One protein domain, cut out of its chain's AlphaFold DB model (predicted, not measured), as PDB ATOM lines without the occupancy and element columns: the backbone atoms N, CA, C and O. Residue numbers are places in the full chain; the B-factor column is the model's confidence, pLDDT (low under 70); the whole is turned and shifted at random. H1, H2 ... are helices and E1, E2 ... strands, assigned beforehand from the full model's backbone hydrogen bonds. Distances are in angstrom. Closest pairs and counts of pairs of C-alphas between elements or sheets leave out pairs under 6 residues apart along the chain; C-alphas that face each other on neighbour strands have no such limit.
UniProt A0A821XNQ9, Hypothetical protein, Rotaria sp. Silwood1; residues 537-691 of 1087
ATOM      1  N   TYR A 537     -11.806 -18.106 -29.621       81.19
ATOM      2  CA  TYR A 537     -10.395 -18.546 -29.602       81.19
ATOM      3  C   TYR A 537      -9.920 -19.284 -28.335       81.19
ATOM      4  O   TYR A 537      -9.195 -20.269 -28.468       81.19
ATOM      5  N   ASP A 538     -10.331 -18.837 -27.144       81.00
ATOM      6  CA  ASP A 538      -9.870 -19.356 -25.844       81.00
ATOM      7  C   ASP A 538     -10.880 -20.297 -25.145       81.00
ATOM      8  O   ASP A 538     -10.680 -20.698 -23.995       81.00
ATOM      9  N   ARG A 539     -11.980 -20.667 -25.819       86.00
ATOM     10  CA  ARG A 539     -13.053 -21.534 -25.295       86.00
ATOM     11  C   ARG A 539     -13.455 -22.625 -26.294       86.00
ATOM     12  O   ARG A 539     -13.050 -22.617 -27.453       86.00
ATOM     13  N   ASN A 540     -14.263 -23.582 -25.840       91.38
ATOM     14  CA  ASN A 540     -14.916 -24.542 -26.730       91.38
ATOM     15  C   ASN A 540     -16.168 -23.895 -27.338       91.38
ATOM     16  O   ASN A 540     -16.915 -23.241 -26.615       91.38
ATOM     17  N   ILE A 541     -16.434 -24.087 -28.634       94.06
ATOM     18  CA  ILE A 541     -17.637 -23.506 -29.269       94.06
ATOM     19  C   ILE A 541     -18.920 -24.139 -28.704       94.06
ATOM     20  O   ILE A 541     -19.872 -23.422 -28.391       94.06
ATOM     21  N   ILE A 542     -18.927 -25.460 -28.515       95.12
ATOM     22  CA  ILE A 542     -19.982 -26.219 -27.832       95.12
ATOM     23  C   ILE A 542     -19.354 -27.018 -26.683       95.12
ATOM     24  O   ILE A 542     -18.350 -27.707 -26.882       95.12
ATOM     25  N   ASN A 543     -19.958 -26.966 -25.495       92.62
ATOM     26  CA  ASN A 543     -19.496 -27.700 -24.318       92.62
ATOM     27  C   ASN A 543     -20.642 -28.480 -23.658       92.62
ATOM     28  O   ASN A 543     -21.603 -27.885 -23.167       92.62
ATOM     29  N   PHE A 544     -20.512 -29.803 -23.610       90.31
ATOM     30  CA  PHE A 544     -21.382 -30.697 -22.851       90.31
ATOM     31  C   PHE A 544     -20.561 -31.350 -21.739       90.31
ATOM     32  O   PHE A 544     -19.621 -32.094 -22.026       90.31
ATOM     33  N   ASP A 545     -20.909 -31.062 -20.486       86.62
ATOM     34  CA  ASP A 545     -20.218 -31.591 -19.306       86.62
ATOM     35  C   ASP A 545     -21.190 -32.351 -18.398       86.62
ATOM     36  O   ASP A 545     -22.250 -31.835 -18.035       86.62
ATOM     37  N   SER A 546     -20.813 -33.577 -18.028       81.06
ATOM     38  CA  SER A 546     -21.482 -34.417 -17.034       81.06
ATOM     39  C   SER A 546     -22.977 -34.633 -17.315       81.06
ATOM     40  O   SER A 546     -23.814 -34.514 -16.423       81.06
ATOM     41  N   VAL A 547     -23.324 -34.915 -18.582       78.25
ATOM     42  CA  VAL A 547     -24.711 -34.953 -19.094       78.25
ATOM     43  C   VAL A 547     -24.938 -36.069 -20.119       78.25
ATOM     44  O   VAL A 547     -24.041 -36.433 -20.882       78.25
ATOM     45  N   VAL A 548     -26.172 -36.588 -20.178       81.25
ATOM     46  CA  VAL A 548     -26.635 -37.489 -21.246       81.25
ATOM     47  C   VAL A 548     -27.197 -36.648 -22.400       81.25
ATOM     48  O   VAL A 548     -28.342 -36.200 -22.353       81.25
ATOM     49  N   ALA A 549     -26.380 -36.409 -23.429       85.19
ATOM     50  CA  ALA A 549     -26.760 -35.603 -24.590       85.19
ATOM     51  C   ALA A 549     -26.856 -36.425 -25.887       85.19
ATOM     52  O   ALA A 549     -25.914 -37.117 -26.280       85.19
ATOM     53  N   ASN A 550     -27.981 -36.286 -26.588       87.94
ATOM     54  CA  ASN A 550     -28.129 -36.628 -28.000       87.94
ATOM     55  C   ASN A 550     -27.934 -35.345 -28.820       87.94
ATOM     56  O   ASN A 550     -28.702 -34.395 -28.667       87.94
ATOM     57  N   PHE A 551     -26.914 -35.314 -29.674       90.00
ATOM     58  CA  PHE A 551     -26.634 -34.203 -30.582       90.00
ATOM     59  C   PHE A 551     -26.734 -34.720 -32.018       90.00
ATOM     60  O   PHE A 551     -25.811 -35.369 -32.510       90.00
ATOM     61  N   SER A 552     -27.861 -34.490 -32.693       87.19
ATOM     62  CA  SER A 552     -28.125 -35.095 -34.005       87.19
ATOM     63  C   SER A 552     -28.635 -34.134 -35.082       87.19
ATOM     64  O   SER A 552     -29.374 -33.185 -34.824       87.19
ATOM     65  N   ARG A 553     -28.239 -34.393 -36.336       85.06
ATOM     66  CA  ARG A 553     -28.609 -33.607 -37.536       85.06
ATOM     67  C   ARG A 553     -28.218 -32.119 -37.500       85.06
ATOM     68  O   ARG A 553     -28.756 -31.331 -38.277       85.06
ATOM     69  N   ASN A 554     -27.309 -31.712 -36.617       90.62
ATOM     70  CA  ASN A 554     -26.869 -30.320 -36.511       90.62
ATOM     71  C   ASN A 554     -25.872 -29.964 -37.629       90.62
ATOM     72  O   ASN A 554     -25.103 -30.811 -38.100       90.62
ATOM     73  N   GLN A 555     -25.865 -28.695 -38.033       89.50
ATOM     74  CA  GLN A 555     -24.923 -28.131 -39.001       89.50
ATOM     75  C   GLN A 555     -23.907 -27.259 -38.255       89.50
ATOM     76  O   GLN A 555     -24.286 -26.274 -37.624       89.50
ATOM     77  N   VAL A 556     -22.625 -27.613 -38.312       93.50
ATOM     78  CA  VAL A 556     -21.530 -26.930 -37.608       93.50
ATOM     79  C   VAL A 556     -20.482 -26.516 -38.640       93.50
ATOM     80  O   VAL A 556     -19.708 -27.341 -39.128       93.50
ATOM     81  N   TYR A 557     -20.499 -25.239 -39.031       91.25
ATOM     82  CA  TYR A 557     -19.769 -24.747 -40.203       91.25
ATOM     83  C   TYR A 557     -18.926 -23.501 -39.919       91.25
ATOM     84  O   TYR A 557     -19.456 -22.476 -39.486       91.25
ATOM     85  N   ASN A 558     -17.637 -23.562 -40.260       92.69
ATOM     86  CA  ASN A 558     -16.718 -22.418 -40.220       92.69
ATOM     87  C   ASN A 558     -16.680 -21.696 -38.856       92.69
ATOM     88  O   ASN A 558     -16.789 -20.476 -38.790       92.69
ATOM     89  N   ASN A 559     -16.586 -22.448 -37.754       95.38
ATOM     90  CA  ASN A 559     -16.391 -21.888 -36.413       95.38
ATOM     91  C   ASN A 559     -14.918 -22.001 -35.974       95.38
ATOM     92  O   ASN A 559     -14.240 -22.973 -36.319       95.38
ATOM     93  N   THR A 560     -14.449 -21.042 -35.176       93.38
ATOM     94  CA  THR A 560     -13.099 -20.983 -34.585       93.38
ATOM     95  C   THR A 560     -13.163 -21.116 -33.063       93.38
ATOM     96  O   THR A 560     -13.896 -20.384 -32.406       93.38
ATOM     97  N   GLY A 561     -12.378 -22.019 -32.472       91.75
ATOM     98  CA  GLY A 561     -12.295 -22.174 -31.009       91.75
ATOM     99  C   GLY A 561     -11.212 -23.161 -30.576       91.75
ATOM    100  O   GLY A 561     -10.530 -23.718 -31.430       91.75
ATOM    101  N   VAL A 562     -11.043 -23.395 -29.271       89.94
ATOM    102  CA  VAL A 562     -10.059 -24.353 -28.722       89.94
ATOM    103  C   VAL A 562     -10.338 -25.761 -29.251       89.94
ATOM    104  O   VAL A 562      -9.515 -26.311 -29.984       89.94
ATOM    105  N   ASN A 563     -11.523 -26.285 -28.935       92.69
ATOM    106  CA  ASN A 563     -12.167 -27.415 -29.603       92.69
ATOM    107  C   ASN A 563     -13.548 -26.951 -30.108       92.69
ATOM    108  O   ASN A 563     -14.125 -26.002 -29.566       92.69
ATOM    109  N   ILE A 564     -14.108 -27.595 -31.134       94.94
ATOM    110  CA  ILE A 564     -15.417 -27.171 -31.676       94.94
ATOM    111  C   ILE A 564     -16.569 -27.755 -30.846       94.94
ATOM    112  O   ILE A 564     -17.492 -27.027 -30.484       94.94
ATOM    113  N   VAL A 565     -16.474 -29.030 -30.469       94.00
ATOM    114  CA  VAL A 565     -17.336 -29.690 -29.478       94.00
ATOM    115  C   VAL A 565     -16.460 -30.350 -28.417       94.00
ATOM    116  O   VAL A 565     -15.510 -31.048 -28.760       94.00
ATOM    117  N   SER A 566     -16.802 -30.195 -27.140       91.56
ATOM    118  CA  SER A 566     -16.318 -31.076 -26.067       91.56
ATOM    119  C   SER A 566     -17.499 -31.816 -25.442       91.56
ATOM    120  O   SER A 566     -18.506 -31.189 -25.105       91.56
ATOM    121  N   MET A 567     -17.398 -33.144 -25.333       87.44
ATOM    122  CA  MET A 567     -18.443 -34.026 -24.808       87.44
ATOM    123  C   MET A 567     -17.893 -34.914 -23.684       87.44
ATOM    124  O   MET A 567     -17.436 -36.048 -23.890       87.44
ATOM    125  N   VAL A 568     -17.957 -34.383 -22.467       79.50
ATOM    126  CA  VAL A 568     -17.570 -35.055 -21.223       79.50
ATOM    127  C   VAL A 568     -18.827 -35.607 -20.554       79.50
ATOM    128  O   VAL A 568     -19.813 -34.898 -20.379       79.50
ATOM    129  N   GLY A 569     -18.817 -36.888 -20.202       69.38
ATOM    130  CA  GLY A 569     -19.849 -37.510 -19.374       69.38
ATOM    131  C   GLY A 569     -19.375 -37.669 -17.929       69.38
ATOM    132  O   GLY A 569     -18.247 -37.336 -17.587       69.38
ATOM    133  N   PHE A 570     -20.225 -38.236 -17.076       69.06
ATOM    134  CA  PHE A 570     -19.900 -38.478 -15.666       69.06
ATOM    135  C   PHE A 570     -18.632 -39.331 -15.499       69.06
ATOM    136  O   PHE A 570     -18.542 -40.421 -16.069       69.06
ATOM    137  N   GLU A 571     -17.692 -38.902 -14.653       56.34
ATOM    138  CA  GLU A 571     -16.468 -39.670 -14.359       56.34
ATOM    139  C   GLU A 571     -16.764 -41.032 -13.707       56.34
ATOM    140  O   GLU A 571     -16.092 -42.028 -13.968       56.34
ATOM    141  N   LYS A 572     -17.794 -41.072 -12.850       54.12
ATOM    142  CA  LYS A 572     -18.109 -42.198 -11.954       54.12
ATOM    143  C   LYS A 572     -19.224 -43.115 -12.487       54.12
ATOM    144  O   LYS A 572     -19.500 -44.145 -11.879       54.12
ATOM    145  N   ILE A 573     -19.877 -42.764 -13.604       56.97
ATOM    146  CA  ILE A 573     -21.045 -43.487 -14.141       56.97
ATOM    147  C   ILE A 573     -20.875 -43.717 -15.647       56.97
ATOM    148  O   ILE A 573     -21.033 -42.799 -16.449       56.97
ATOM    149  N   THR A 574     -20.642 -44.969 -16.068       52.88
ATOM    150  CA  THR A 574     -20.692 -45.339 -17.496       52.88
ATOM    151  C   THR A 574     -22.142 -45.502 -17.964       52.88
ATOM    152  O   THR A 574     -22.583 -46.618 -18.256       52.88
ATOM    153  N   ALA A 575     -22.889 -44.398 -17.993       50.84
ATOM    154  CA  ALA A 575     -24.225 -44.343 -18.578       50.84
ATOM    155  C   ALA A 575     -24.151 -44.638 -20.093       50.84
ATOM    156  O   ALA A 575     -23.210 -44.191 -20.754       50.84
ATOM    157  N   PRO A 576     -25.096 -45.407 -20.659       51.28
ATOM    158  CA  PRO A 576     -25.083 -45.729 -22.079       51.28
ATOM    159  C   PRO A 576     -25.548 -44.535 -22.931       51.28
ATOM    160  O   PRO A 576     -26.576 -43.928 -22.650       51.28
ATOM    161  N   PHE A 577     -24.806 -44.261 -24.006       63.66
ATOM    162  CA  PHE A 577     -25.178 -43.387 -25.129       63.66
ATOM    163  C   PHE A 577     -25.507 -41.907 -24.827       63.66
ATOM    164  O   PHE A 577     -26.633 -41.453 -25.036       63.66
ATOM    165  N   PRO A 578     -24.485 -41.075 -24.569       62.44
ATOM    166  CA  PRO A 578     -24.311 -39.872 -25.375       62.44
ATOM    167  C   PRO A 578     -24.140 -40.293 -26.847       62.44
ATOM    168  O   PRO A 578     -23.334 -41.185 -27.146       62.44
ATOM    169  N   ALA A 579     -24.920 -39.696 -27.746       75.75
ATOM    170  CA  ALA A 579     -24.982 -40.086 -29.156       75.75
ATOM    171  C   ALA A 579     -24.866 -38.862 -30.070       75.75
ATOM    172  O   ALA A 579     -25.620 -37.896 -29.926       75.75
ATOM    173  N   MET A 580     -23.935 -38.914 -31.023       86.38
ATOM    174  CA  MET A 580     -23.730 -37.883 -32.035       86.38
ATOM    175  C   MET A 580     -23.968 -38.474 -33.425       86.38
ATOM    176  O   MET A 580     -23.138 -39.220 -33.946       86.38
ATOM    177  N   GLU A 581     -25.124 -38.162 -34.019       86.25
ATOM    178  CA  GLU A 581     -25.596 -38.803 -35.253       86.25
ATOM    179  C   GLU A 581     -25.963 -37.820 -36.371       86.25
ATOM    180  O   GLU A 581     -26.673 -36.838 -36.154       86.25
ATOM    181  N   MET A 582     -25.565 -38.133 -37.608       85.75
ATOM    182  CA  MET A 582     -25.963 -37.388 -38.821       85.75
ATOM    183  C   MET A 582     -25.588 -35.889 -38.824       85.75
ATOM    184  O   MET A 582     -26.211 -35.101 -39.538       85.75
ATOM    185  N   ASN A 583     -24.600 -35.465 -38.030       89.94
ATOM    186  CA  ASN A 583     -24.154 -34.068 -37.992       89.94
ATOM    187  C   ASN A 583     -23.172 -33.758 -39.133       89.94
ATOM    188  O   ASN A 583     -22.478 -34.644 -39.640       89.94
ATOM    189  N   SER A 584     -23.082 -32.483 -39.507       88.75
ATOM    190  CA  SER A 584     -22.152 -31.992 -40.529       88.75
ATOM    191  C   SER A 584     -21.160 -31.009 -39.906       88.75
ATOM    192  O   SER A 584     -21.551 -29.904 -39.536       88.75
ATOM    193  N   PHE A 585     -19.897 -31.417 -39.785       91.19
ATOM    194  CA  PHE A 585     -18.772 -30.624 -39.288       91.19
ATOM    195  C   PHE A 585     -17.859 -30.275 -40.462       91.19
ATOM    196  O   PHE A 585     -17.152 -31.148 -40.966       91.19
ATOM    197  N   ARG A 586     -17.878 -29.021 -40.922       88.19
ATOM    198  CA  ARG A 586     -17.125 -28.596 -42.114       88.19
ATOM    199  C   ARG A 586     -16.452 -27.238 -41.956       88.19
ATOM    200  O   ARG A 586     -17.048 -26.313 -41.402       88.19
ATOM    201  N   ASN A 587     -15.257 -27.090 -42.527       90.00
ATOM    202  CA  ASN A 587     -14.459 -25.856 -42.522       90.00
ATOM    203  C   ASN A 587     -14.199 -25.261 -41.120       90.00
ATOM    204  O   ASN A 587     -13.862 -24.086 -41.015       90.00
ATOM    205  N   ASN A 588     -14.390 -26.015 -40.033       93.88
ATOM    206  CA  ASN A 588     -14.132 -25.514 -38.684       93.88
ATOM    207  C   ASN A 588     -12.634 -25.563 -38.364       93.88
ATOM    208  O   ASN A 588     -11.887 -26.381 -38.912       93.88
ATOM    209  N   ARG A 589     -12.208 -24.711 -37.431       93.38
ATOM    210  CA  ARG A 589     -10.809 -24.543 -37.043       93.38
ATOM    211  C   ARG A 589     -10.642 -24.679 -35.532       93.38
ATOM    212  O   ARG A 589     -10.830 -23.719 -34.781       93.38
ATOM    213  N   ALA A 590     -10.272 -25.881 -35.106       93.06
ATOM    214  CA  ALA A 590      -9.873 -26.183 -33.742       93.06
ATOM    215  C   ALA A 590      -8.429 -25.710 -33.502       93.06
ATOM    216  O   ALA A 590      -7.462 -26.308 -33.971       93.06
ATOM    217  N   VAL A 591      -8.296 -24.596 -32.788       88.75
ATOM    218  CA  VAL A 591      -7.041 -23.886 -32.520       88.75
ATOM    219  C   VAL A 591      -6.196 -24.596 -31.463       88.75
ATOM    220  O   VAL A 591      -4.971 -24.523 -31.529       88.75
ATOM    221  N   GLY A 592      -6.832 -25.279 -30.508       83.19
ATOM    222  CA  GLY A 592      -6.182 -26.005 -29.419       83.19
ATOM    223  C   GLY A 592      -5.552 -25.134 -28.330       83.19
ATOM    224  O   GLY A 592      -5.068 -24.024 -28.562       83.19
ATOM    225  N   GLN A 593      -5.512 -25.681 -27.114       78.69
ATOM    226  CA  GLN A 593      -4.757 -25.102 -26.007       78.69
ATOM    227  C   GLN A 593      -3.255 -25.322 -26.244       78.69
ATOM    228  O   GLN A 593      -2.841 -26.415 -26.636       78.69
ATOM    229  N   LEU A 594      -2.442 -24.290 -26.008       70.75
ATOM    230  CA  LEU A 594      -0.990 -24.362 -26.171       70.75
ATOM    231  C   LEU A 594      -0.351 -25.183 -25.046       70.75
ATOM    232  O   LEU A 594      -0.334 -24.755 -23.891       70.75
ATOM    233  N   ASN A 595       0.236 -26.328 -25.390       66.88
ATOM    234  CA  ASN A 595       1.105 -27.065 -24.486       66.88
ATOM    235  C   ASN A 595       2.483 -26.387 -24.446       66.88
ATOM    236  O   ASN A 595       3.289 -26.533 -25.365       66.88
ATOM    237  N   GLN A 596       2.762 -25.676 -23.352       64.25
ATOM    238  CA  GLN A 596       4.016 -24.945 -23.135       64.25
ATOM    239  C   GLN A 596       5.275 -25.831 -23.176       64.25
ATOM    240  O   GLN A 596       6.354 -25.317 -23.450       64.25
ATOM    241  N   GLN A 597       5.162 -27.141 -22.924       62.28
ATOM    242  CA  GLN A 597       6.306 -28.066 -22.924       62.28
ATOM    243  C   GLN A 597       6.664 -28.588 -24.322       62.28
ATOM    244  O   GLN A 597       7.819 -28.918 -24.573       62.28
ATOM    245  N   LEU A 598       5.682 -28.670 -25.228       61.78
ATOM    246  CA  LEU A 598       5.857 -29.191 -26.592       61.78
ATOM    247  C   LEU A 598       5.788 -28.096 -27.670       61.78
ATOM    248  O   LEU A 598       5.994 -28.390 -28.842       61.78
ATOM    249  N   PHE A 599       5.455 -26.856 -27.288       64.94
ATOM    250  CA  PHE A 599       5.086 -25.745 -28.184       64.94
ATOM    251  C   PHE A 599       3.942 -26.070 -29.165       64.94
ATOM    252  O   PHE A 599       3.715 -25.349 -30.136       64.94
ATOM    253  N   ASP A 600       3.184 -27.129 -28.879       64.56
ATOM    254  CA  ASP A 600       2.175 -27.702 -29.763       64.56
ATOM    255  C   ASP A 600       0.748 -27.377 -29.292       64.56
ATOM    256  O   ASP A 600       0.506 -27.145 -28.102       64.56
ATOM    257  N   ARG A 601      -0.216 -27.373 -30.217       74.38
ATOM    258  CA  ARG A 601      -1.643 -27.166 -29.941       74.38
ATOM    259  C   ARG A 601      -2.447 -28.379 -30.395       74.38
ATOM    260  O   ARG A 601      -2.684 -28.586 -31.581       74.38
ATOM    261  N   THR A 602      -2.924 -29.167 -29.439       76.12
ATOM    262  CA  THR A 602      -3.651 -30.424 -29.691       76.12
ATOM    263  C   THR A 602      -5.157 -30.208 -29.895       76.12
ATOM    264  O   THR A 602      -5.972 -30.932 -29.327       76.12
ATOM    265  N   GLY A 603      -5.543 -29.174 -30.650       85.25
ATOM    266  CA  GLY A 603      -6.948 -28.829 -30.905       85.25
ATOM    267  C   GLY A 603      -7.662 -29.869 -31.764       85.25
ATOM    268  O   GLY A 603      -7.078 -30.377 -32.723       85.25
ATOM    269  N   ALA A 604      -8.918 -30.167 -31.427       92.44
ATOM    270  CA  ALA A 604      -9.748 -31.106 -32.177       92.44
ATOM    271  C   ALA A 604     -11.165 -30.586 -32.450       92.44
ATOM    272  O   ALA A 604     -11.728 -29.814 -31.669       92.44
ATOM    273  N   VAL A 605     -11.772 -31.036 -33.550       93.75
ATOM    274  CA  VAL A 605     -13.176 -30.714 -33.855       93.75
ATOM    275  C   VAL A 605     -14.104 -31.332 -32.806       93.75
ATOM    276  O   VAL A 605     -14.982 -30.637 -32.299       93.75
ATOM    277  N   ILE A 606     -13.861 -32.579 -32.397       93.38
ATOM    278  CA  ILE A 606     -14.543 -33.213 -31.261       93.38
ATOM    279  C   ILE A 606     -13.535 -33.660 -30.197       93.38
ATOM    280  O   ILE A 606     -12.596 -34.403 -30.478       93.38
ATOM    281  N   GLU A 607     -13.781 -33.271 -28.948       91.75
ATOM    282  CA  GLU A 607     -13.124 -33.803 -27.757       91.75
ATOM    283  C   GLU A 607     -14.056 -34.748 -26.979       91.75
ATOM    284  O   GLU A 607     -15.183 -34.390 -26.636       91.75
ATOM    285  N   ILE A 608     -13.557 -35.943 -26.651       88.00
ATOM    286  CA  ILE A 608     -14.331 -37.052 -26.084       88.00
ATOM    287  C   ILE A 608     -13.849 -37.384 -24.667       88.00
ATOM    288  O   ILE A 608     -12.701 -37.788 -24.470       88.00
ATOM    289  N   GLY A 609     -14.737 -37.257 -23.675       81.38
ATOM    290  CA  GLY A 609     -14.430 -37.587 -22.278       81.38
ATOM    291  C   GLY A 609     -14.580 -39.067 -21.907       81.38
ATOM    292  O   GLY A 609     -13.793 -39.567 -21.106       81.38
ATOM    293  N   ASN A 610     -15.564 -39.781 -22.473       77.75
ATOM    294  CA  ASN A 610     -15.991 -41.088 -21.950       77.75
ATOM    295  C   ASN A 610     -15.965 -42.202 -23.017       77.75
ATOM    296  O   ASN A 610     -16.328 -41.963 -24.169       77.75
ATOM    297  N   PRO A 611     -15.618 -43.451 -22.641       77.12
ATOM    298  CA  PRO A 611     -15.767 -44.612 -23.515       77.12
ATOM    299  C   PRO A 611     -17.248 -44.996 -23.694       77.12
ATOM    300  O   PRO A 611     -18.102 -44.578 -22.911       77.12
ATOM    301  N   ARG A 612     -17.555 -45.853 -24.682       77.50
ATOM    302  CA  ARG A 612     -18.924 -46.280 -25.065       77.50
ATOM    303  C   ARG A 612     -19.857 -45.171 -25.585       77.50
ATOM    304  O   ARG A 612     -21.050 -45.418 -25.747       77.50
ATOM    305  N   GLN A 613     -19.338 -43.981 -25.886       80.94
ATOM    306  CA  GLN A 613     -20.060 -42.996 -26.696       80.94
ATOM    307  C   GLN A 613     -20.179 -43.472 -28.159       80.94
ATOM    308  O   GLN A 613     -19.353 -44.267 -28.628       80.94
ATOM    309  N   LEU A 614     -21.207 -42.992 -28.863       85.94
ATOM    310  CA  LEU A 614     -21.533 -43.390 -30.234       85.94
ATOM    311  C   LEU A 614     -21.533 -42.173 -31.167       85.94
ATOM    312  O   LEU A 614     -22.294 -41.230 -30.971       85.94
ATOM    313  N   TYR A 615     -20.690 -42.228 -32.193       89.25
ATOM    314  CA  TYR A 615     -20.504 -41.209 -33.221       89.25
ATOM    315  C   TYR A 615     -20.709 -41.875 -34.580       89.25
ATOM    316  O   TYR A 615     -19.806 -42.558 -35.054       89.25
ATOM    317  N   MET A 616     -21.874 -41.735 -35.212       87.31
ATOM    318  CA  MET A 616     -22.175 -42.447 -36.467       87.31
ATOM    319  C   MET A 616     -22.884 -41.559 -37.495       87.31
ATOM    320  O   MET A 616     -23.621 -40.639 -37.147       87.31
ATOM    321  N   PHE A 617     -22.692 -41.844 -38.784       86.38
ATOM    322  CA  PHE A 617     -23.307 -41.113 -39.902       86.38
ATOM    323  C   PHE A 617     -22.940 -39.618 -39.990       86.38
ATOM    324  O   PHE A 617     -23.582 -38.871 -40.728       86.38
ATOM    325  N   ASN A 618     -21.922 -39.160 -39.258       89.50
ATOM    326  CA  ASN A 618     -21.452 -37.778 -39.303       89.50
ATOM    327  C   ASN A 618     -20.541 -37.539 -40.514       89.50
ATOM    328  O   ASN A 618     -19.934 -38.457 -41.068       89.50
ATOM    329  N   THR A 619     -20.446 -36.274 -40.913       87.69
ATOM    330  CA  THR A 619     -19.572 -35.778 -41.981       87.69
ATOM    331  C   THR A 619     -18.523 -34.862 -41.367       87.69
ATOM    332  O   THR A 619     -18.886 -33.811 -40.843       87.69
ATOM    333  N   PHE A 620     -17.255 -35.254 -41.446       88.94
ATOM    334  CA  PHE A 620     -16.083 -34.468 -41.055       88.94
ATOM    335  C   PHE A 620     -15.344 -34.000 -42.317       88.94
ATOM    336  O   PHE A 620     -15.186 -34.792 -43.246       88.94
ATOM    337  N   ASP A 621     -14.966 -32.721 -42.384       87.06
ATOM    338  CA  ASP A 621     -14.244 -32.097 -43.508       87.06
ATOM    339  C   ASP A 621     -13.643 -30.745 -43.049       87.06
ATOM    340  O   ASP A 621     -14.127 -29.664 -43.407       87.06
ATOM    341  N   ASN A 622     -12.665 -30.778 -42.135       90.38
ATOM    342  CA  ASN A 622     -12.185 -29.595 -41.400       90.38
ATOM    343  C   ASN A 622     -10.672 -29.363 -41.582       90.38
ATOM    344  O   ASN A 622      -9.889 -29.542 -40.656       90.38
ATOM    345  N   TRP A 623     -10.262 -28.926 -42.779       82.75
ATOM    346  CA  TRP A 623      -8.848 -28.860 -43.206       82.75
ATOM    347  C   TRP A 623      -7.957 -27.937 -42.348       82.75
ATOM    348  O   TRP A 623      -6.752 -28.153 -42.261       82.75
ATOM    349  N   ASP A 624      -8.544 -26.927 -41.700       85.50
ATOM    350  CA  ASP A 624      -7.855 -25.993 -40.793       85.50
ATOM    351  C   ASP A 624      -7.653 -26.563 -39.367       85.50
ATOM    352  O   ASP A 624      -7.035 -25.909 -38.520       85.50
ATOM    353  N   SER A 625      -8.189 -27.754 -39.075       87.69
ATOM    354  CA  SER A 625      -8.079 -28.448 -37.786       87.69
ATOM    355  C   SER A 625      -7.089 -29.609 -37.878       87.69
ATOM    356  O   SER A 625      -7.167 -30.424 -38.790       87.69
ATOM    357  N   ARG A 626      -6.177 -29.730 -36.904       85.88
ATOM    358  CA  ARG A 626      -5.174 -30.812 -36.900       85.88
ATOM    359  C   ARG A 626      -5.771 -32.192 -36.614       85.88
ATOM    360  O   ARG A 626      -5.303 -33.176 -37.174       85.88
ATOM    361  N   TYR A 627      -6.780 -32.255 -35.748       90.62
ATOM    362  CA  TYR A 627      -7.480 -33.488 -35.398       90.62
ATOM    363  C   TYR A 627      -8.991 -33.312 -35.590       90.62
ATOM    364  O   TYR A 627      -9.572 -32.303 -35.184       90.62
ATOM    365  N   GLU A 628      -9.648 -34.309 -36.174       92.19
ATOM    366  CA  GLU A 628     -11.113 -34.367 -36.262       92.19
ATOM    367  C   GLU A 628     -11.701 -34.899 -34.940       92.19
ATOM    368  O   GLU A 628     -12.706 -34.386 -34.445       92.19
ATOM    369  N   MET A 629     -11.024 -35.860 -34.294       91.81
ATOM    370  CA  MET A 629     -11.368 -36.354 -32.953       91.81
ATOM    371  C   MET A 629     -10.152 -36.422 -32.020       91.81
ATOM    372  O   MET A 629      -9.047 -36.753 -32.439       91.81
ATOM    373  N   ARG A 630     -10.379 -36.171 -30.729       90.75
ATOM    374  CA  ARG A 630      -9.415 -36.324 -29.629       90.75
ATOM    375  C   ARG A 630     -10.099 -36.953 -28.425       90.75
ATOM    376  O   ARG A 630     -11.190 -36.522 -28.062       90.75
ATOM    377  N   THR A 631      -9.454 -37.892 -27.740       88.62
ATOM    378  CA  THR A 631      -9.961 -38.402 -26.452       88.62
ATOM    379  C   THR A 631      -9.200 -37.826 -25.250       88.62
ATOM    380  O   THR A 631      -8.064 -37.363 -25.375       88.62
ATOM    381  N   LYS A 632      -9.840 -37.790 -24.071       82.25
ATOM    382  CA  LYS A 632      -9.215 -37.345 -22.812       82.25
ATOM    383  C   LYS A 632      -8.414 -38.464 -22.131       82.25
ATOM    384  O   LYS A 632      -8.681 -39.653 -22.304       82.25
ATOM    385  N   SER A 633      -7.432 -38.057 -21.324       74.88
ATOM    386  CA  SER A 633      -6.585 -38.958 -20.533       74.88
ATOM    387  C   SER A 633      -7.315 -39.510 -19.309       74.88
ATOM    388  O   SER A 633      -8.053 -38.796 -18.633       74.88
ATOM    389  N   ARG A 634      -7.066 -40.782 -18.997       63.25
ATOM    390  CA  ARG A 634      -7.661 -41.514 -17.874       63.25
ATOM    391  C   ARG A 634      -6.890 -41.251 -16.576       63.25
ATOM    392  O   ARG A 634      -5.674 -41.411 -16.545       63.25
ATOM    393  N   LEU A 635      -7.612 -40.901 -15.509       56.38
ATOM    394  CA  LEU A 635      -7.088 -40.725 -14.141       56.38
ATOM    395  C   LEU A 635      -7.545 -41.825 -13.158       56.38
ATOM    396  O   LEU A 635      -7.141 -41.813 -12.000       56.38
ATOM    397  N   PHE A 636      -8.373 -42.776 -13.606       53.12
ATOM    398  CA  PHE A 636      -8.950 -43.849 -12.783       53.12
ATOM    399  C   PHE A 636      -8.390 -45.243 -13.117       53.12
ATOM    400  O   PHE A 636      -7.805 -45.454 -14.178       53.12
ATOM    401  N   GLU A 637      -8.563 -46.182 -12.178       46.75
ATOM    402  CA  GLU A 637      -7.835 -47.457 -12.092       46.75
ATOM    403  C   GLU A 637      -7.804 -48.301 -13.390       46.75
ATOM    404  O   GLU A 637      -8.855 -48.584 -13.973       46.75
ATOM    405  N   PRO A 638      -6.628 -48.824 -13.799       45.78
ATOM    406  CA  PRO A 638      -6.506 -49.639 -15.010       45.78
ATOM    407  C   PRO A 638      -7.151 -51.032 -14.888       45.78
ATOM    408  O   PRO A 638      -7.613 -51.589 -15.883       45.78
ATOM    409  N   ASN A 639      -7.234 -51.596 -13.678       44.12
ATOM    410  CA  ASN A 639      -7.507 -53.025 -13.455       44.12
ATOM    411  C   ASN A 639      -8.991 -53.442 -13.575       44.12
ATOM    412  O   ASN A 639      -9.326 -54.590 -13.294       44.12
ATOM    413  N   ARG A 640      -9.895 -52.533 -13.969       48.91
ATOM    414  CA  ARG A 640     -11.342 -52.802 -14.137       48.91
ATOM    415  C   ARG A 640     -11.883 -52.492 -15.543       48.91
ATOM    416  O   ARG A 640     -13.099 -52.475 -15.735       48.91
ATOM    417  N   MET A 641     -11.015 -52.230 -16.526       49.53
ATOM    418  CA  MET A 641     -11.423 -51.816 -17.880       49.53
ATOM    419  C   MET A 641     -10.778 -52.628 -19.012       49.53
ATOM    420  O   MET A 641     -10.063 -52.086 -19.857       49.53
ATOM    421  N   GLU A 642     -11.127 -53.910 -19.105       44.38
ATOM    422  CA  GLU A 642     -11.034 -54.613 -20.387       44.38
ATOM    423  C   GLU A 642     -12.016 -53.991 -21.407       44.38
ATOM    424  O   GLU A 642     -13.157 -53.656 -21.078       44.38
ATOM    425  N   SER A 643     -11.514 -53.769 -22.630       52.16
ATOM    426  CA  SER A 643     -12.241 -53.413 -23.867       52.16
ATOM    427  C   SER A 643     -13.481 -52.498 -23.740       52.16
ATOM    428  O   SER A 643     -14.636 -52.908 -23.878       52.16
ATOM    429  N   ARG A 644     -13.246 -51.183 -23.596       70.00
ATOM    430  CA  ARG A 644     -14.267 -50.140 -23.835       70.00
ATOM    431  C   ARG A 644     -13.691 -48.982 -24.660       70.00
ATOM    432  O   ARG A 644     -13.106 -48.052 -24.103       70.00
ATOM    433  N   SER A 645     -13.854 -49.063 -25.978       79.94
ATOM    434  CA  SER A 645     -13.541 -48.012 -26.955       79.94
ATOM    435  C   SER A 645     -14.734 -47.067 -27.192       79.94
ATOM    436  O   SER A 645     -15.821 -47.244 -26.626       79.94
ATOM    437  N   VAL A 646     -14.520 -46.026 -27.994       86.75
ATOM    438  CA  VAL A 646     -15.558 -45.192 -28.619       86.75
ATOM    439  C   VAL A 646     -15.926 -45.808 -29.970       86.75
ATOM    440  O   VAL A 646     -15.037 -46.239 -30.705       86.75
ATOM    441  N   ASN A 647     -17.215 -45.837 -30.321       88.31
ATOM    442  CA  ASN A 647     -17.646 -46.233 -31.662       88.31
ATOM    443  C   ASN A 647     -17.762 -44.990 -32.554       88.31
ATOM    444  O   ASN A 647     -18.662 -44.178 -32.350       88.31
ATOM    445  N   ALA A 648     -16.864 -44.870 -33.531       89.31
ATOM    446  CA  ALA A 648     -16.810 -43.818 -34.545       89.31
ATOM    447  C   ALA A 648     -16.963 -44.373 -35.983       89.31
ATOM    448  O   ALA A 648     -16.499 -43.760 -36.950       89.31
ATOM    449  N   SER A 649     -17.577 -45.552 -36.132       87.31
ATOM    450  CA  SER A 649     -17.822 -46.199 -37.429       87.31
ATOM    451  C   SER A 649     -18.931 -45.515 -38.243       87.31
ATOM    452  O   SER A 649     -19.733 -44.739 -37.725       87.31
ATOM    453  N   LEU A 650     -18.986 -45.797 -39.550       87.62
ATOM    454  CA  LEU A 650     -19.966 -45.235 -40.493       87.62
ATOM    455  C   LEU A 650     -19.996 -43.691 -40.539       87.62
ATOM    456  O   LEU A 650     -21.010 -43.100 -40.907       87.62
ATOM    457  N   ASN A 651     -18.890 -43.027 -40.198       88.25
ATOM    458  CA  ASN A 651     -18.673 -41.605 -40.477       88.25
ATOM    459  C   ASN A 651     -17.931 -41.424 -41.810       88.25
ATOM    460  O   ASN A 651     -17.178 -42.302 -42.241       88.25
ATOM    461  N   PHE A 652     -18.128 -40.273 -42.449       86.81
ATOM    462  CA  PHE A 652     -17.316 -39.801 -43.573       86.81
ATOM    463  C   PHE A 652     -16.245 -38.838 -43.048       86.81
ATOM    464  O   PHE A 652     -16.572 -37.913 -42.303       86.81
ATOM    465  N   TRP A 653     -14.991 -39.048 -43.452       85.25
ATOM    466  CA  TRP A 653     -13.806 -38.357 -42.926       85.25
ATOM    467  C   TRP A 653     -13.093 -37.531 -44.013       85.25
ATOM    468  O   TRP A 653     -11.877 -37.621 -44.177       85.25
ATOM    469  N   GLY A 654     -13.841 -36.737 -44.778       76.88
ATOM    470  CA  GLY A 654     -13.320 -35.965 -45.909       76.88
ATOM    471  C   GLY A 654     -13.013 -36.830 -47.138       76.88
ATOM    472  O   GLY A 654     -13.412 -37.992 -47.230       76.88
ATOM    473  N   ARG A 655     -12.305 -36.253 -48.113       66.38
ATOM    474  CA  ARG A 655     -11.709 -36.982 -49.249       66.38
ATOM    475  C   ARG A 655     -10.202 -36.732 -49.287       66.38
ATOM    476  O   ARG A 655      -9.763 -35.667 -48.870       66.38
ATOM    477  N   ILE A 656      -9.487 -37.665 -49.928       56.62
ATOM    478  CA  ILE A 656      -8.026 -37.874 -49.873       56.62
ATOM    479  C   ILE A 656      -7.650 -38.642 -48.594       56.62
ATOM    480  O   ILE A 656      -8.101 -38.284 -47.513       56.62
ATOM    481  N   GLY A 657      -6.864 -39.712 -48.754       56.47
ATOM    482  CA  GLY A 657      -6.418 -40.596 -47.672       56.47
ATOM    483  C   GLY A 657      -6.784 -42.070 -47.887       56.47
ATOM    484  O   GLY A 657      -7.915 -42.389 -48.252       56.47
ATOM    485  N   ASP A 658      -5.821 -42.963 -47.639       61.81
ATOM    486  CA  ASP A 658      -6.089 -44.368 -47.303       61.81
ATOM    487  C   ASP A 658      -6.585 -44.474 -45.844       61.81
ATOM    488  O   ASP A 658      -6.680 -43.473 -45.132       61.81
ATOM    489  N   ILE A 659      -6.900 -45.684 -45.366       68.25
ATOM    490  CA  ILE A 659      -7.413 -45.907 -43.996       68.25
ATOM    491  C   ILE A 659      -6.471 -45.315 -42.924       68.25
ATOM    492  O   ILE A 659      -6.946 -44.758 -41.934       68.25
ATOM    493  N   ASP A 660      -5.156 -45.357 -43.156       73.31
ATOM    494  CA  ASP A 660      -4.133 -44.846 -42.235       73.31
ATOM    495  C   ASP A 660      -4.185 -43.313 -42.045       73.31
ATOM    496  O   ASP A 660      -3.862 -42.809 -40.968       73.31
ATOM    497  N   ASP A 661      -4.651 -42.559 -43.049       82.06
ATOM    498  CA  ASP A 661      -4.823 -41.098 -42.962       82.06
ATOM    499  C   ASP A 661      -5.987 -40.707 -42.034       82.06
ATOM    500  O   ASP A 661      -5.920 -39.699 -41.329       82.06
ATOM    501  N   ILE A 662      -7.030 -41.543 -41.964       84.19
ATOM    502  CA  ILE A 662      -8.114 -41.374 -40.986       84.19
ATOM    503  C   ILE A 662      -7.556 -41.563 -39.571       84.19
ATOM    504  O   ILE A 662      -7.868 -40.771 -38.684       84.19
ATOM    505  N   GLY A 663      -6.680 -42.557 -39.377       85.00
ATOM    506  CA  GLY A 663      -5.954 -42.760 -38.122       85.00
ATOM    507  C   GLY A 663      -5.123 -41.537 -37.723       85.00
ATOM    508  O   GLY A 663      -5.263 -41.048 -36.609       85.00
ATOM    509  N   ALA A 664      -4.338 -40.976 -38.647       85.88
ATOM    510  CA  ALA A 664      -3.489 -39.805 -38.390       85.88
ATOM    511  C   ALA A 664      -4.256 -38.528 -37.972       85.88
ATOM    512  O   ALA A 664      -3.664 -37.613 -37.393       85.88
ATOM    513  N   ARG A 665      -5.567 -38.456 -38.247       88.00
ATOM    514  CA  ARG A 665      -6.455 -37.328 -37.899       88.00
ATOM    515  C   ARG A 665      -7.276 -37.554 -36.621       88.00
ATOM    516  O   ARG A 665      -8.129 -36.725 -36.287       88.00
ATOM    517  N   ILE A 666      -7.006 -38.628 -35.878       90.50
ATOM    518  CA  ILE A 666      -7.637 -38.966 -34.596       90.50
ATOM    519  C   ILE A 666      -6.533 -39.075 -33.532       90.50
ATOM    520  O   ILE A 666      -5.567 -39.791 -33.744       90.50
ATOM    521  N   TYR A 667      -6.667 -38.386 -32.391       89.75
ATOM    522  CA  TYR A 667      -5.696 -38.461 -31.284       89.75
ATOM    523  C   TYR A 667      -6.209 -39.359 -30.146       89.75
ATOM    524  O   TYR A 667      -7.181 -39.002 -29.460       89.75
ATOM    525  N   ASP A 668      -5.594 -40.531 -29.966       89.56
ATOM    526  CA  ASP A 668      -6.177 -41.640 -29.194       89.56
ATOM    527  C   ASP A 668      -5.148 -42.540 -28.458       89.56
ATOM    528  O   ASP A 668      -3.963 -42.224 -28.323       89.56
ATOM    529  N   LYS A 669      -5.623 -43.662 -27.894       87.38
ATOM    530  CA  LYS A 669      -4.820 -44.686 -27.202       87.38
ATOM    531  C   LYS A 669      -3.550 -45.130 -27.957       87.38
ATOM    532  O   LYS A 669      -2.584 -45.523 -27.292       87.38
ATOM    533  N   PHE A 670      -3.544 -45.133 -29.291       86.06
ATOM    534  CA  PHE A 670      -2.392 -45.533 -30.101       86.06
ATOM    535  C   PHE A 670      -1.271 -44.480 -30.082       86.06
ATOM    536  O   PHE A 670      -0.105 -44.871 -30.008       86.06
ATOM    537  N   ASP A 671      -1.595 -43.183 -30.033       85.62
ATOM    538  CA  ASP A 671      -0.612 -42.113 -29.792       85.62
ATOM    539  C   ASP A 671      -0.104 -42.124 -28.346       85.62
ATOM    540  O   ASP A 671       1.086 -41.950 -28.074       85.62
ATOM    541  N   ASN A 672      -1.023 -42.296 -27.392       84.12
ATOM    542  CA  ASN A 672      -0.720 -42.257 -25.968       84.12
ATOM    543  C   ASN A 672      -1.614 -43.223 -25.179       84.12
ATOM    544  O   ASN A 672      -2.825 -43.047 -25.064       84.12
ATOM    545  N   LYS A 673      -0.975 -44.194 -24.519       81.81
ATOM    546  CA  LYS A 673      -1.617 -45.279 -23.758       81.81
ATOM    547  C   LYS A 673      -2.548 -44.821 -22.625       81.81
ATOM    548  O   LYS A 673      -3.322 -45.644 -22.141       81.81
ATOM    549  N   THR A 674      -2.485 -43.561 -22.177       81.88
ATOM    550  CA  THR A 674      -3.411 -43.025 -21.161       81.88
ATOM    551  C   THR A 674      -4.767 -42.591 -21.731       81.88
ATOM    552  O   THR A 674      -5.691 -42.333 -20.958       81.88
ATOM    553  N   LEU A 675      -4.903 -42.503 -23.056       83.94
ATOM    554  CA  LEU A 675      -6.099 -42.027 -23.753       83.94
ATOM    555  C   LEU A 675      -7.143 -43.142 -23.974       83.94
ATOM    556  O   LEU A 675      -6.975 -44.298 -23.571       83.94
ATOM    557  N   ILE A 676      -8.285 -42.794 -24.571       85.25
ATOM    558  CA  ILE A 676      -9.345 -43.742 -24.946       85.25
ATOM    559  C   ILE A 676      -9.172 -44.144 -26.417       85.25
ATOM    560  O   ILE A 676      -8.804 -43.330 -27.256       85.25
ATOM    561  N   GLU A 677      -9.447 -45.415 -26.699       87.88
ATOM    562  CA  GLU A 677      -9.401 -46.030 -28.029       87.88
ATOM    563  C   GLU A 677     -10.624 -45.641 -28.878       87.88
ATOM    564  O   GLU A 677     -11.752 -45.716 -28.379       87.88
ATOM    565  N   VAL A 678     -10.430 -45.282 -30.147       90.25
ATOM    566  CA  VAL A 678     -11.492 -44.885 -31.088       90.25
ATOM    567  C   VAL A 678     -11.575 -45.876 -32.252       90.25
ATOM    568  O   VAL A 678     -10.704 -45.920 -33.115       90.25
ATOM    569  N   ASN A 679     -12.661 -46.650 -32.326       90.06
ATOM    570  CA  ASN A 679     -12.916 -47.522 -33.471       90.06
ATOM    571  C   ASN A 679     -13.676 -46.764 -34.570       90.06
ATOM    572  O   ASN A 679     -14.893 -46.596 -34.479       90.06
ATOM    573  N   TYR A 680     -12.969 -46.347 -35.619       88.88
ATOM    574  CA  TYR A 680     -13.530 -45.651 -36.783       88.88
ATOM    575  C   TYR A 680     -13.914 -46.578 -37.957       88.88
ATOM    576  O   TYR A 680     -14.417 -46.100 -38.977       88.88
ATOM    577  N   TYR A 681     -13.706 -47.896 -37.842       84.88
ATOM    578  CA  TYR A 681     -13.929 -48.850 -38.932       84.88
ATOM    579  C   TYR A 681     -15.319 -49.525 -38.866       84.88
ATOM    580  O   TYR A 681     -15.736 -49.957 -37.790       84.88
ATOM    581  N   PRO A 682     -16.032 -49.697 -40.001       87.38
ATOM    582  CA  PRO A 682     -15.695 -49.216 -41.343       87.38
ATOM    583  C   PRO A 682     -16.079 -47.735 -41.552       87.38
ATOM    584  O   PRO A 682     -17.179 -47.335 -41.157       87.38
ATOM    585  N   PRO A 683     -15.231 -46.921 -42.210       84.56
ATOM    586  CA  PRO A 683     -15.570 -45.554 -42.605       84.56
ATOM    587  C   PRO A 683     -16.405 -45.527 -43.899       84.56
ATOM    588  O   PRO A 683     -16.410 -46.481 -44.682       84.56
ATOM    589  N   TYR A 684     -17.062 -44.401 -44.180       82.19
ATOM    590  CA  TYR A 684     -17.562 -44.103 -45.524       82.19
ATOM    591  C   TYR A 684     -16.497 -43.356 -46.335       82.19
ATOM    592  O   TYR A 684     -16.165 -42.216 -46.028       82.19
ATOM    593  N   LEU A 685     -16.024 -43.993 -47.412       74.31
ATOM    594  CA  LEU A 685     -15.067 -43.420 -48.374       74.31
ATOM    595  C   LEU A 685     -15.658 -42.279 -49.221       74.31
ATOM    596  O   LEU A 685     -14.924 -41.515 -49.844       74.31
ATOM    597  N   ASP A 686     -16.988 -42.169 -49.279       71.81
ATOM    598  CA  ASP A 686     -17.666 -41.078 -49.966       71.81
ATOM    599  C   ASP A 686     -18.961 -40.660 -49.258       71.81
ATOM    600  O   ASP A 686     -19.736 -41.478 -48.755       71.81
ATOM    601  N   SER A 687     -19.206 -39.352 -49.269       70.38
ATOM    602  CA  SER A 687     -20.341 -38.704 -48.613       70.38
ATOM    603  C   SER A 687     -21.697 -39.024 -49.253       70.38
ATOM    604  O   SER A 687     -22.722 -38.776 -48.624       70.38
ATOM    605  N   THR A 688     -21.754 -39.601 -50.461       67.00
ATOM    606  CA  THR A 688     -23.016 -39.906 -51.172       67.00
ATOM    607  C   THR A 688     -23.989 -40.808 -50.407       67.00
ATOM    608  O   THR A 688     -25.187 -40.731 -50.661       67.00
ATOM    609  N   ARG A 689     -23.523 -41.618 -49.443       63.91
ATOM    610  CA  ARG A 689     -24.406 -42.398 -48.547       63.91
ATOM    611  C   ARG A 689     -24.992 -41.598 -47.375       63.91
ATOM    612  O   ARG A 689     -25.948 -42.063 -46.762       63.91
ATOM    613  N   LEU A 690     -24.434 -40.424 -47.070       65.25
ATOM    614  CA  LEU A 690     -24.904 -39.488 -46.036       65.25
ATOM    615  C   LEU A 690     -25.665 -38.288 -46.626       65.25
ATOM    616  O   LEU A 690     -26.480 -37.663 -45.946       65.25
ATOM    617  N   ARG A 691     -25.411 -37.966 -47.898       62.12
ATOM    618  CA  ARG A 691     -26.167 -36.990 -48.690       62.12
ATOM    619  C   ARG A 691     -27.587 -37.487 -48.965       62.12
ATOM    620  O   ARG A 691     -27.798 -38.653 -49.294       62.12
TER     621      ARG A 691
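This is residues 537 to 691 of the 1087 residues of the protein "Hypothetical protein" of Rotaria sp. Silwood1 (UniProt A0A821XNQ9). With little regular structure, the chain winds in stacked turns, a short solenoid with three walls of parallel strands: E1 E4 E7 E10, E2 E5 E8 and E3 E6 E9. The 155 printed residues include E1 to E10, then H1; these hold only 44, mostly strand. It is compact, radius of gyration of the C-alphas 14.7 A, spanning 42 by 35 by 29 A.

Parallel E1, residues 542 to 545, E4, 565 to 568, E7, 604 to 608, and E10, 627 to 631, form one sheet; N 566 to O 542 is 2.9 A, N 607 to O 565 2.8 A, N 630 to O 606 2.8 A. E2, 548 to 552, runs on into E3, 555 to 557, at 78 degrees. H1, 659 to 664, only grazes the first sheet with residues 662 to 664; its O i to N i+4 pairs are within hydrogen-bond range.

E1 begins at C-alpha 542 (-19.982, -26.219, -27.832). E2 measures 13.1 A. E5 is 579 to 581, E6 584 to 586, E8 614 to 616, E9 619 to 621. H1 ends at C-alpha 664 (-3.489, -39.805, -38.390).

The printed part has no cut. Links E6 to E7 and E10 to H1 are long. Residues 634 to 643 are among those with pLDDT under 70.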